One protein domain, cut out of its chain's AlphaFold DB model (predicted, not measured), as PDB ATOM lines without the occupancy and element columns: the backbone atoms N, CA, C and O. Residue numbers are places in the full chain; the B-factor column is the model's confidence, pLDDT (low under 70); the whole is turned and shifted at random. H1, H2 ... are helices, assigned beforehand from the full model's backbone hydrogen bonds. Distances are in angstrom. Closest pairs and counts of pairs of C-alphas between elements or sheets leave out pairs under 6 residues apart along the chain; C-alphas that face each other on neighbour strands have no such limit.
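This is residues 327 to 395 and 406 to 425 of the 1200 residues of an uncharacterized protein of Stenotrophomonas sp. 278 (UniProt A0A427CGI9). Five helices pack as a compact cluster, mostly crossed: H5, the longest, runs across the helical hairpin H2 and H3 and across H4, while H1 packs on H2 and H4. The printed part has 89 residues, all helix in class, in the order H1 to H5, with no named strand. The radius of gyration of the C-alphas is 12.0 A; the spans are 37 by 26 by 22 A.

H5, residues 406 to 421, is 22.5 A long and ends at C-alpha 421 (14.385, -23.534, 33.594). H1, residues 327 to 340, is 20.5 A long and begins at C-alpha 327 (10.038, -39.692, 32.015). H2 is residues 350 to 360, H3 368 to 378, H4 382 to 388.

H5 touches H3 at a steep tilt of 63 degrees; the closest C-alphas, Gly 369 and Glu 413, are 4.2 A apart. H1 and H3 are apart. In each helix, every O i to N i+4 pair is within hydrogen-bond range.

Residues 396 to 405 are not printed; C-alphas 395 and 406 are 18.1 A apart. Mean pLDDT of the printed part is 73.4; residues 422 to 425 are among those under 70.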
ATOM      1  N   ALA A 327       8.967 -40.634  31.682       52.62
ATOM      2  CA  ALA A 327      10.038 -39.692  32.015       52.62
ATOM      3  C   ALA A 327       9.534 -38.386  32.658       52.62
ATOM      4  O   ALA A 327      10.097 -37.941  33.656       52.62
ATOM      5  N   GLU A 328       8.448 -37.800  32.159       53.00
ATOM      6  CA  GLU A 328       7.910 -36.538  32.693       53.00
ATOM      7  C   GLU A 328       7.255 -36.765  34.066       53.00
ATOM      8  O   GLU A 328       7.547 -36.057  35.029       53.00
ATOM      9  N   SER A 329       6.536 -37.887  34.214       62.62
ATOM     10  CA  SER A 329       5.972 -38.315  35.503       62.62
ATOM     11  C   SER A 329       7.036 -38.591  36.576       62.62
ATOM     12  O   SER A 329       6.773 -38.450  37.772       62.62
ATOM     13  N   SER A 330       8.245 -38.984  36.159       74.06
ATOM     14  CA  SER A 330       9.350 -39.355  37.051       74.06
ATOM     15  C   SER A 330       9.995 -38.122  37.696       74.06
ATOM     16  O   SER A 330      10.257 -38.110  38.901       74.06
ATOM     17  N   LEU A 331      10.148 -37.044  36.916       75.50
ATOM     18  CA  LEU A 331      10.636 -35.750  37.388       75.50
ATOM     19  C   LEU A 331       9.600 -35.047  38.266       75.50
ATOM     20  O   LEU A 331       9.943 -34.605  39.359       75.50
ATOM     21  N   GLU A 332       8.330 -35.024  37.857       69.88
ATOM     22  CA  GLU A 332       7.243 -34.463  38.671       69.88
ATOM     23  C   GLU A 332       7.100 -35.177  40.023       69.88
ATOM     24  O   GLU A 332       6.915 -34.535  41.061       69.88
ATOM     25  N   SER A 333       7.242 -36.506  40.039       70.31
ATOM     26  CA  SER A 333       7.207 -37.286  41.280       70.31
ATOM     27  C   SER A 333       8.408 -36.981  42.179       70.31
ATOM     28  O   SER A 333       8.254 -36.891  43.397       70.31
ATOM     29  N   ALA A 334       9.597 -36.782  41.599       74.06
ATOM     30  CA  ALA A 334      10.792 -36.390  42.343       74.06
ATOM     31  C   ALA A 334      10.678 -34.969  42.924       74.06
ATOM     32  O   ALA A 334      11.064 -34.754  44.071       74.06
ATOM     33  N   ILE A 335      10.108 -34.018  42.177       76.56
ATOM     34  CA  ILE A 335       9.848 -32.650  42.654       76.56
ATOM     35  C   ILE A 335       8.824 -32.670  43.791       76.56
ATOM     36  O   ILE A 335       9.071 -32.102  44.852       76.56
ATOM     37  N   THR A 336       7.719 -33.399  43.616       67.31
ATOM     38  CA  THR A 336       6.670 -33.536  44.641       67.31
ATOM     39  C   THR A 336       7.230 -34.113  45.941       67.31
ATOM     40  O   THR A 336       6.949 -33.604  47.021       67.31
ATOM     41  N   LEU A 337       8.080 -35.139  45.840       78.12
ATOM     42  CA  LEU A 337       8.781 -35.717  46.982       78.12
ATOM     43  C   LEU A 337       9.679 -34.688  47.692       78.12
ATOM     44  O   LEU A 337       9.726 -34.655  48.920       78.12
ATOM     45  N   LEU A 338      10.402 -33.855  46.939       74.56
ATOM     46  CA  LEU A 338      11.305 -32.840  47.495       74.56
ATOM     47  C   LEU A 338      10.577 -31.647  48.118       74.56
ATOM     48  O   LEU A 338      11.139 -30.999  49.003       74.56
ATOM     49  N   ASP A 339       9.341 -31.381  47.704       72.12
ATOM     50  CA  ASP A 339       8.464 -30.398  48.342       72.12
ATOM     51  C   ASP A 339       7.910 -30.878  49.693       72.12
ATOM     52  O   ASP A 339       7.640 -30.063  50.576       72.12
ATOM     53  N   GLU A 340       7.772 -32.192  49.885       58.97
ATOM     54  CA  GLU A 340       7.271 -32.792  51.130       58.97
ATOM     55  C   GLU A 340       8.352 -32.953  52.212       58.97
ATOM     56  O   GLU A 340       8.032 -33.131  53.391       58.97
ATOM     57  N   VAL A 341       9.632 -32.876  51.838       59.25
ATOM     58  CA  VAL A 341      10.758 -33.055  52.763       59.25
ATOM     59  C   VAL A 341      11.322 -31.704  53.181       59.25
ATOM     60  O   VAL A 341      11.746 -30.900  52.354       59.25
ATOM     61  N   VAL A 342      11.333 -31.462  54.493       61.97
ATOM     62  CA  VAL A 342      11.916 -30.259  55.097       61.97
ATOM     63  C   VAL A 342      13.429 -30.392  55.118       61.97
ATOM     64  O   VAL A 342      13.968 -31.398  55.574       61.97
ATOM     65  N   ASP A 343      14.100 -29.347  54.656       76.75
ATOM     66  CA  ASP A 343      15.545 -29.258  54.686       76.75
ATOM     67  C   ASP A 343      16.102 -29.337  56.125       76.75
ATOM     68  O   ASP A 343      15.592 -28.692  57.041       76.75
ATOM     69  N   ILE A 344      17.178 -30.099  56.327       54.84
ATOM     70  CA  ILE A 344      17.810 -30.367  57.629       54.84
ATOM     71  C   ILE A 344      18.315 -29.103  58.332       54.84
ATOM     72  O   ILE A 344      18.414 -29.081  59.560       54.84
ATOM     73  N   GLU A 345      18.593 -28.030  57.590       65.69
ATOM     74  CA  GLU A 345      18.943 -26.727  58.169       65.69
ATOM     75  C   GLU A 345      17.709 -25.873  58.530       65.69
ATOM     76  O   GLU A 345      17.854 -24.765  59.049       65.69
ATOM     77  N   GLY A 346      16.494 -26.390  58.323       51.41
ATOM     78  CA  GLY A 346      15.227 -25.777  58.728       51.41
ATOM     79  C   GLY A 346      14.776 -24.597  57.857       51.41
ATOM     80  O   GLY A 346      13.972 -23.785  58.314       51.41
ATOM     81  N   GLY A 347      15.306 -24.464  56.633       54.75
ATOM     82  CA  GLY A 347      15.097 -23.299  55.759       54.75
ATOM     83  C   GLY A 347      13.800 -23.282  54.929       54.75
ATOM     84  O   GLY A 347      13.362 -22.198  54.521       54.75
ATOM     85  N   GLY A 348      13.176 -24.444  54.705       67.69
ATOM     86  CA  GLY A 348      12.039 -24.648  53.794       67.69
ATOM     87  C   GLY A 348      11.962 -26.102  53.308       67.69
ATOM     88  O   GLY A 348      12.616 -26.967  53.894       67.69
ATOM     89  N   SER A 349      11.184 -26.385  52.253       80.44
ATOM     90  CA  SER A 349      11.300 -27.674  51.552       80.44
ATOM     91  C   SER A 349      12.677 -27.787  50.891       80.44
ATOM     92  O   SER A 349      13.299 -26.771  50.563       80.44
ATOM     93  N   VAL A 350      13.168 -29.012  50.684       77.88
ATOM     94  CA  VAL A 350      14.446 -29.232  49.987       77.88
ATOM     95  C   VAL A 350      14.393 -28.624  48.584       77.88
ATOM     96  O   VAL A 350      15.366 -28.009  48.154       77.88
ATOM     97  N   TRP A 351      13.254 -28.719  47.891       85.44
ATOM     98  CA  TRP A 351      13.072 -28.093  46.579       85.44
ATOM     99  C   TRP A 351      13.204 -26.563  46.626       85.44
ATOM    100  O   TRP A 351      13.890 -25.967  45.794       85.44
ATOM    101  N   GLN A 352      12.620 -25.923  47.640       71.69
ATOM    102  CA  GLN A 352      12.675 -24.473  47.791       71.69
ATOM    103  C   GLN A 352      14.075 -23.960  48.170       71.69
ATOM    104  O   GLN A 352      14.514 -22.952  47.622       71.69
ATOM    105  N   ASP A 353      14.811 -24.667  49.035       82.94
ATOM    106  CA  ASP A 353      16.217 -24.340  49.343       82.94
ATOM    107  C   ASP A 353      17.114 -24.450  48.097       82.94
ATOM    108  O   ASP A 353      17.981 -23.602  47.870       82.94
ATOM    109  N   LEU A 354      16.874 -25.455  47.247       82.12
ATOM    110  CA  LEU A 354      17.584 -25.613  45.976       82.12
ATOM    111  C   LEU A 354      17.279 -24.478  44.999       82.12
ATOM    112  O   LEU A 354      18.212 -23.926  44.414       82.12
ATOM    113  N   TYR A 355      16.005 -24.106  44.859       81.88
ATOM    114  CA  TYR A 355      15.582 -22.975  44.035       81.88
ATOM    115  C   TYR A 355      16.234 -21.667  44.493       81.88
ATOM    116  O   TYR A 355      16.892 -20.987  43.705       81.88
ATOM    117  N   ASP A 356      16.134 -21.349  45.786       74.38
ATOM    118  CA  ASP A 356      16.683 -20.114  46.343       74.38
ATOM    119  C   ASP A 356      18.202 -20.044  46.153       74.38
ATOM    120  O   ASP A 356      18.739 -19.008  45.762       74.38
ATOM    121  N   ARG A 357      18.926 -21.144  46.377       79.56
ATOM    122  CA  ARG A 357      20.382 -21.160  46.190       79.56
ATOM    123  C   ARG A 357      20.760 -21.026  44.723       79.56
ATOM    124  O   ARG A 357      21.625 -20.211  44.414       79.56
ATOM    125  N   LEU A 358      20.127 -21.767  43.822       81.62
ATOM    126  CA  LEU A 358      20.483 -21.724  42.404       81.62
ATOM    127  C   LEU A 358      20.138 -20.379  41.746       81.62
ATOM    128  O   LEU A 358      20.904 -19.925  40.897       81.62
ATOM    129  N   HIS A 359      19.073 -19.699  42.187       75.94
ATOM    130  CA  HIS A 359      18.655 -18.415  41.602       75.94
ATOM    131  C   HIS A 359      19.205 -17.184  42.325       75.94
ATOM    132  O   HIS A 359      19.300 -16.117  41.712       75.94
ATOM    133  N   HIS A 360      19.575 -17.286  43.608       68.94
ATOM    134  CA  HIS A 360      20.087 -16.147  44.385       68.94
ATOM    135  C   HIS A 360      21.584 -16.188  44.683       68.94
ATOM    136  O   HIS A 360      22.169 -15.129  44.924       68.94
ATOM    137  N   THR A 361      22.237 -17.351  44.631       67.75
ATOM    138  CA  THR A 361      23.702 -17.395  44.578       67.75
ATOM    139  C   THR A 361      24.136 -17.505  43.124       67.75
ATOM    140  O   THR A 361      23.564 -18.275  42.365       67.75
ATOM    141  N   ALA A 362      25.112 -16.695  42.702       66.25
ATOM    142  CA  ALA A 362      25.664 -16.742  41.348       66.25
ATOM    143  C   ALA A 362      26.482 -18.032  41.165       66.25
ATOM    144  O   ALA A 362      27.713 -18.012  41.153       66.25
ATOM    145  N   VAL A 363      25.794 -19.170  41.119       71.81
ATOM    146  CA  VAL A 363      26.396 -20.483  40.925       71.81
ATOM    147  C   VAL A 363      26.754 -20.597  39.448       71.81
ATOM    148  O   VAL A 363      25.902 -20.458  38.574       71.81
ATOM    149  N   GLU A 364      28.034 -20.823  39.149       74.50
ATOM    150  CA  GLU A 364      28.470 -21.140  37.788       74.50
ATOM    151  C   GLU A 364      27.703 -22.378  37.299       74.50
ATOM    152  O   GLU A 364      27.633 -23.372  38.019       74.50
ATOM    153  N   ALA A 365      27.145 -22.340  36.082       61.44
ATOM    154  CA  ALA A 365      26.240 -23.374  35.557       61.44
ATOM    155  C   ALA A 365      26.785 -24.818  35.665       61.44
ATOM    156  O   ALA A 365      26.010 -25.761  35.789       61.44
ATOM    157  N   GLY A 366      28.111 -25.001  35.696       70.31
ATOM    158  CA  GLY A 366      28.755 -26.305  35.895       70.31
ATOM    159  C   GLY A 366      28.752 -26.847  37.333       70.31
ATOM    160  O   GLY A 366      29.102 -28.004  37.527       70.31
ATOM    161  N   ARG A 367      28.377 -26.050  38.345       80.94
ATOM    162  CA  ARG A 367      28.380 -26.438  39.776       80.94
ATOM    163  C   ARG A 367      26.983 -26.579  40.379       80.94
ATOM    164  O   ARG A 367      26.853 -26.995  41.529       80.94
ATOM    165  N   ALA A 368      25.939 -26.257  39.617       82.06
ATOM    166  CA  ALA A 368      24.553 -26.363  40.058       82.06
ATOM    167  C   ALA A 368      24.175 -27.814  40.414       82.06
ATOM    168  O   ALA A 368      23.615 -28.061  41.480       82.06
ATOM    169  N   GLY A 369      24.583 -28.780  39.582       83.50
ATOM    170  CA  GLY A 369      24.377 -30.207  39.845       83.50
ATOM    171  C   GLY A 369      25.106 -30.707  41.099       83.50
ATOM    172  O   GLY A 369      24.526 -31.457  41.881       83.50
ATOM    173  N   GLU A 370      26.335 -30.235  41.354       83.94
ATOM    174  CA  GLU A 370      27.095 -30.570  42.573       83.94
ATOM    175  C   GLU A 370      26.396 -30.044  43.835       83.94
ATOM    176  O   GLU A 370      26.358 -30.727  44.859       83.94
ATOM    177  N   LEU A 371      25.822 -28.839  43.758       84.94
ATOM    178  CA  LEU A 371      25.099 -28.209  44.862       84.94
ATOM    179  C   LEU A 371      23.790 -28.948  45.165       84.94
ATOM    180  O   LEU A 371      23.512 -29.240  46.330       84.94
ATOM    181  N   VAL A 372      23.037 -29.323  44.126       84.94
ATOM    182  CA  VAL A 372      21.834 -30.154  44.270       84.94
ATOM    183  C   VAL A 372      22.186 -31.514  44.865       84.94
ATOM    184  O   VAL A 372      21.593 -31.928  45.859       84.94
ATOM    185  N   GLN A 373      23.202 -32.185  44.326       85.75
ATOM    186  CA  GLN A 373      23.659 -33.482  44.817       85.75
ATOM    187  C   GLN A 373      24.098 -33.420  46.285       85.75
ATOM    188  O   GLN A 373      23.710 -34.277  47.081       85.75
ATOM    189  N   ALA A 374      24.877 -32.403  46.664       84.44
ATOM    190  CA  ALA A 374      25.298 -32.199  48.044       84.44
ATOM    191  C   ALA A 374      24.097 -32.019  48.979       84.44
ATOM    192  O   ALA A 374      24.115 -32.529  50.099       84.44
ATOM    193  N   ARG A 375      23.033 -31.349  48.518       84.81
ATOM    194  CA  ARG A 375      21.840 -31.112  49.334       84.81
ATOM    195  C   ARG A 375      20.945 -32.332  49.470       84.81
ATOM    196  O   ARG A 375      20.446 -32.596  50.563       84.81
ATOM    197  N   LEU A 376      20.798 -33.104  48.398       83.62
ATOM    198  CA  LEU A 376      20.107 -34.389  48.431       83.62
ATOM    199  C   LEU A 376      20.816 -35.380  49.358       83.62
ATOM    200  O   LEU A 376      20.155 -36.107  50.090       83.62
ATOM    201  N   LEU A 377      22.151 -35.392  49.354       81.75
ATOM    202  CA  LEU A 377      22.945 -36.209  50.273       81.75
ATOM    203  C   LEU A 377      22.858 -35.714  51.714       81.75
ATOM    204  O   LEU A 377      22.764 -36.530  52.621       81.75
ATOM    205  N   ALA A 378      22.872 -34.397  51.931       79.75
ATOM    206  CA  ALA A 378      22.740 -33.828  53.268       79.75
ATOM    207  C   ALA A 378      21.412 -34.223  53.922       79.75
ATOM    208  O   ALA A 378      21.407 -34.450  55.122       79.75
ATOM    209  N   ASN A 379      20.338 -34.337  53.131       80.81
ATOM    210  CA  ASN A 379      18.983 -34.683  53.565       80.81
ATOM    211  C   ASN A 379      18.644 -36.185  53.463       80.81
ATOM    212  O   ASN A 379      17.480 -36.545  53.603       80.81
ATOM    213  N   ASP A 380      19.622 -37.059  53.192       83.75
ATOM    214  CA  ASP A 380      19.417 -38.503  52.965       83.75
ATOM    215  C   ASP A 380      18.382 -38.839  51.854       83.75
ATOM    216  O   ASP A 380      17.819 -39.932  51.806       83.75
ATOM    217  N   MET A 381      18.160 -37.918  50.906       80.19
ATOM    218  CA  MET A 381      17.167 -38.026  49.821       80.19
ATOM    219  C   MET A 381      17.739 -38.516  48.488       80.19
ATOM    220  O   MET A 381      16.981 -38.839  47.573       80.19
ATOM    221  N   GLY A 382      19.068 -38.586  48.357       80.06
ATOM    222  CA  GLY A 382      19.738 -38.888  47.089       80.06
ATOM    223  C   GLY A 382      19.272 -40.188  46.426       80.06
ATOM    224  O   GLY A 382      18.943 -40.187  45.242       80.06
ATOM    225  N   GLU A 383      19.207 -41.290  47.177       74.19
ATOM    226  CA  GLU A 383      18.799 -42.597  46.631       74.19
ATOM    227  C   GLU A 383      17.315 -42.622  46.241       74.19
ATOM    228  O   GLU A 383      16.952 -43.177  45.203       74.19
ATOM    229  N   VAL A 384      16.457 -41.979  47.040       75.69
ATOM    230  CA  VAL A 384      15.006 -41.940  46.807       75.69
ATOM    231  C   VAL A 384      14.692 -41.131  45.552       75.69
ATOM    232  O   VAL A 384      13.917 -41.574  44.709       75.69
ATOM    233  N   VAL A 385      15.339 -39.979  45.390       79.25
ATOM    234  CA  VAL A 385      15.185 -39.109  44.220       79.25
ATOM    235  C   VAL A 385      15.749 -39.760  42.961       79.25
ATOM    236  O   VAL A 385      15.085 -39.766  41.929       79.25
ATOM    237  N   ALA A 386      16.928 -40.383  43.039       79.38
ATOM    238  CA  ALA A 386      17.504 -41.109  41.908       79.38
ATOM    239  C   ALA A 386      16.634 -42.304  41.472       79.38
ATOM    240  O   ALA A 386      16.566 -42.607  40.281       79.38
ATOM    241  N   ALA A 387      15.938 -42.961  42.406       74.81
ATOM    242  CA  ALA A 387      14.949 -43.986  42.082       74.81
ATOM    243  C   ALA A 387      13.690 -43.395  41.421       74.81
ATOM    244  O   ALA A 387      13.201 -43.964  40.446       74.81
ATOM    245  N   HIS A 388      13.197 -42.245  41.901       75.69
ATOM    246  CA  HIS A 388      12.036 -41.566  41.309       75.69
ATOM    247  C   HIS A 388      12.315 -41.059  39.899       75.69
ATOM    248  O   HIS A 388      11.432 -41.171  39.068       75.69
ATOM    249  N   LEU A 389      13.540 -40.610  39.615       79.25
ATOM    250  CA  LEU A 389      13.995 -40.193  38.282       79.25
ATOM    251  C   LEU A 389      14.369 -41.372  37.361       79.25
ATOM    252  O   LEU A 389      14.855 -41.170  36.250       79.25
ATOM    253  N   GLY A 390      14.202 -42.621  37.816       78.12
ATOM    254  CA  GLY A 390      14.531 -43.820  37.034       78.12
ATOM    255  C   GLY A 390      16.030 -44.047  36.806       78.12
ATOM    256  O   GLY A 390      16.411 -44.876  35.979       78.12
ATOM    257  N   VAL A 391      16.895 -43.339  37.539       79.19
ATOM    258  CA  VAL A 391      18.361 -43.420  37.425       79.19
ATOM    259  C   VAL A 391      18.921 -44.627  38.199       79.19
ATOM    260  O   VAL A 391      20.012 -45.114  37.891       79.19
ATOM    261  N   LEU A 392      18.164 -45.165  39.167       70.00
ATOM    262  CA  LEU A 392      18.478 -46.400  39.898       70.00
ATOM    263  C   LEU A 392      17.307 -47.403  39.864       70.00
ATOM    264  O   LEU A 392      16.156 -47.012  40.050       70.00
ATOM    265  N   PRO A 393      17.564 -48.717  39.691       60.34
ATOM    266  CA  PRO A 393      16.531 -49.736  39.843       60.34
ATOM    267  C   PRO A 393      16.140 -49.892  41.322       60.34
ATOM    268  O   PRO A 393      17.004 -50.069  42.178       60.34
ATOM    269  N   ALA A 394      14.834 -49.917  41.612       55.06
ATOM    270  CA  ALA A 394      14.232 -49.861  42.956       55.06
ATOM    271  C   ALA A 394      14.565 -51.023  43.936       55.06
ATOM    272  O   ALA A 394      13.908 -51.163  44.962       55.06
ATOM    273  N   SER A 395      15.541 -51.893  43.645       50.97
ATOM    274  CA  SER A 395      15.781 -53.147  44.388       50.97
ATOM    275  C   SER A 395      17.239 -53.427  44.799       50.97
ATOM    276  O   SER A 395      17.582 -54.575  45.086       50.97
ATOM    277  N   ALA A 406      28.205 -41.205  40.083       68.75
ATOM    278  CA  ALA A 406      27.787 -40.820  38.735       68.75
ATOM    279  C   ALA A 406      26.255 -40.783  38.566       68.75
ATOM    280  O   ALA A 406      25.738 -39.905  37.891       68.75
ATOM    281  N   SER A 407      25.515 -41.696  39.202       71.31
ATOM    282  CA  SER A 407      24.044 -41.740  39.127       71.31
ATOM    283  C   SER A 407      23.402 -40.590  39.903       71.31
ATOM    284  O   SER A 407      22.475 -39.950  39.420       71.31
ATOM    285  N   LEU A 408      23.935 -40.280  41.088       76.69
ATOM    286  CA  LEU A 408      23.502 -39.121  41.871       76.69
ATOM    287  C   LEU A 408      23.878 -37.792  41.210       76.69
ATOM    288  O   LEU A 408      23.145 -36.820  41.353       76.69
ATOM    289  N   GLN A 409      24.992 -37.758  40.477       81.75
ATOM    290  CA  GLN A 409      25.379 -36.596  39.687       81.75
ATOM    291  C   GLN A 409      24.375 -36.341  38.553       81.75
ATOM    292  O   GLN A 409      23.904 -35.220  38.417       81.75
ATOM    293  N   VAL A 410      23.966 -37.379  37.812       81.12
ATOM    294  CA  VAL A 410      22.938 -37.256  36.756       81.12
ATOM    295  C   VAL A 410      21.596 -36.785  37.331       81.12
ATOM    296  O   VAL A 410      20.974 -35.889  36.767       81.12
ATOM    297  N   ALA A 411      21.169 -37.331  38.475       81.19
ATOM    298  CA  ALA A 411      19.957 -36.876  39.163       81.19
ATOM    299  C   ALA A 411      20.063 -35.409  39.627       81.19
ATOM    300  O   ALA A 411      19.116 -34.635  39.485       81.19
ATOM    301  N   GLY A 412      21.229 -35.012  40.149       84.25
ATOM    302  CA  GLY A 412      21.509 -33.634  40.550       84.25
ATOM    303  C   GLY A 412      21.513 -32.659  39.372       84.25
ATOM    304  O   GLY A 412      20.960 -31.572  39.487       84.25
ATOM    305  N   GLU A 413      22.082 -33.052  38.230       85.44
ATOM    306  CA  GLU A 413      22.096 -32.262  36.992       85.44
ATOM    307  C   GLU A 413      20.688 -32.093  36.404       85.44
ATOM    308  O   GLU A 413      20.321 -30.984  36.025       85.44
ATOM    309  N   GLN A 414      19.868 -33.150  36.392       82.62
ATOM    310  CA  GLN A 414      18.477 -33.085  35.920       82.62
ATOM    311  C   GLN A 414      17.614 -32.146  36.772       82.62
ATOM    312  O   GLN A 414      16.867 -31.333  36.233       82.62
ATOM    313  N   LEU A 415      17.745 -32.212  38.098       81.00
ATOM    314  CA  LEU A 415      17.014 -31.323  39.001       81.00
ATOM    315  C   LEU A 415      17.547 -29.889  38.958       81.00
ATOM    316  O   LEU A 415      16.755 -28.954  38.979       81.00
ATOM    317  N   ALA A 416      18.864 -29.696  38.850       86.56
ATOM    318  CA  ALA A 416      19.452 -28.370  38.669       86.56
ATOM    319  C   ALA A 416      18.944 -27.703  37.386       86.56
ATOM    320  O   ALA A 416      18.604 -26.522  37.404       86.56
ATOM    321  N   GLN A 417      18.861 -28.462  36.291       82.94
ATOM    322  CA  GLN A 417      18.323 -27.981  35.023       82.94
ATOM    323  C   GLN A 417      16.842 -27.602  35.156       82.94
ATOM    324  O   GLN A 417      16.470 -26.499  34.772       82.94
ATOM    325  N   ALA A 418      16.027 -28.457  35.785       77.62
ATOM    326  CA  ALA A 418      14.612 -28.173  36.035       77.62
ATOM    327  C   ALA A 418      14.409 -26.909  36.891       77.62
ATOM    328  O   ALA A 418      13.517 -26.111  36.620       77.62
ATOM    329  N   VAL A 419      15.264 -26.687  37.896       76.06
ATOM    330  CA  VAL A 419      15.246 -25.458  38.700       76.06
ATOM    331  C   VAL A 419      15.620 -24.239  37.852       76.06
ATOM    332  O   VAL A 419      14.917 -23.236  37.905       76.06
ATOM    333  N   LEU A 420      16.696 -24.308  37.062       79.81
ATOM    334  CA  LEU A 420      17.189 -23.210  36.210       79.81
ATOM    335  C   LEU A 420      16.240 -22.837  35.065       79.81
ATOM    336  O   LEU A 420      16.240 -21.683  34.636       79.81
ATOM    337  N   GLU A 421      15.424 -23.777  34.597       73.00
ATOM    338  CA  GLU A 421      14.385 -23.534  33.594       73.00
ATOM    339  C   GLU A 421      13.155 -22.807  34.167       73.00
ATOM    340  O   GLU A 421      12.394 -22.206  33.405       73.00
ATOM    341  N   LEU A 422      12.982 -22.774  35.496       59.75
ATOM    342  CA  LEU A 422      11.924 -21.990  36.132       59.75
ATOM    343  C   LEU A 422      12.261 -20.485  36.093       59.75
ATOM    344  O   LEU A 422      13.333 -20.071  36.556       59.75
ATOM    345  N   PRO A 423      11.356 -19.626  35.583       54.34
ATOM    346  CA  PRO A 423      11.617 -18.199  35.447       54.34
ATOM    347  C   PRO A 423      11.799 -17.530  36.815       54.34
ATOM    348  O   PRO A 423      10.926 -17.575  37.677       54.34
ATOM    349  N   SER A 424      12.909 -16.808  36.980       47.34
ATOM    350  CA  SER A 424      13.268 -16.074  38.208       47.34
ATOM    351  C   SER A 424      12.302 -14.933  38.581       47.34
ATOM    352  O   SER A 424      12.363 -14.405  39.693       47.34
ATOM    353  N   ARG A 425      11.384 -14.574  37.672       38.94
ATOM    354  CA  ARG A 425      10.202 -13.721  37.875       38.94
ATOM    355  C   ARG A 425       9.130 -14.089  36.835       38.94
ATOM    356  O   ARG A 425       9.371 -13.824  35.658       38.94
TER     357      ARG A 425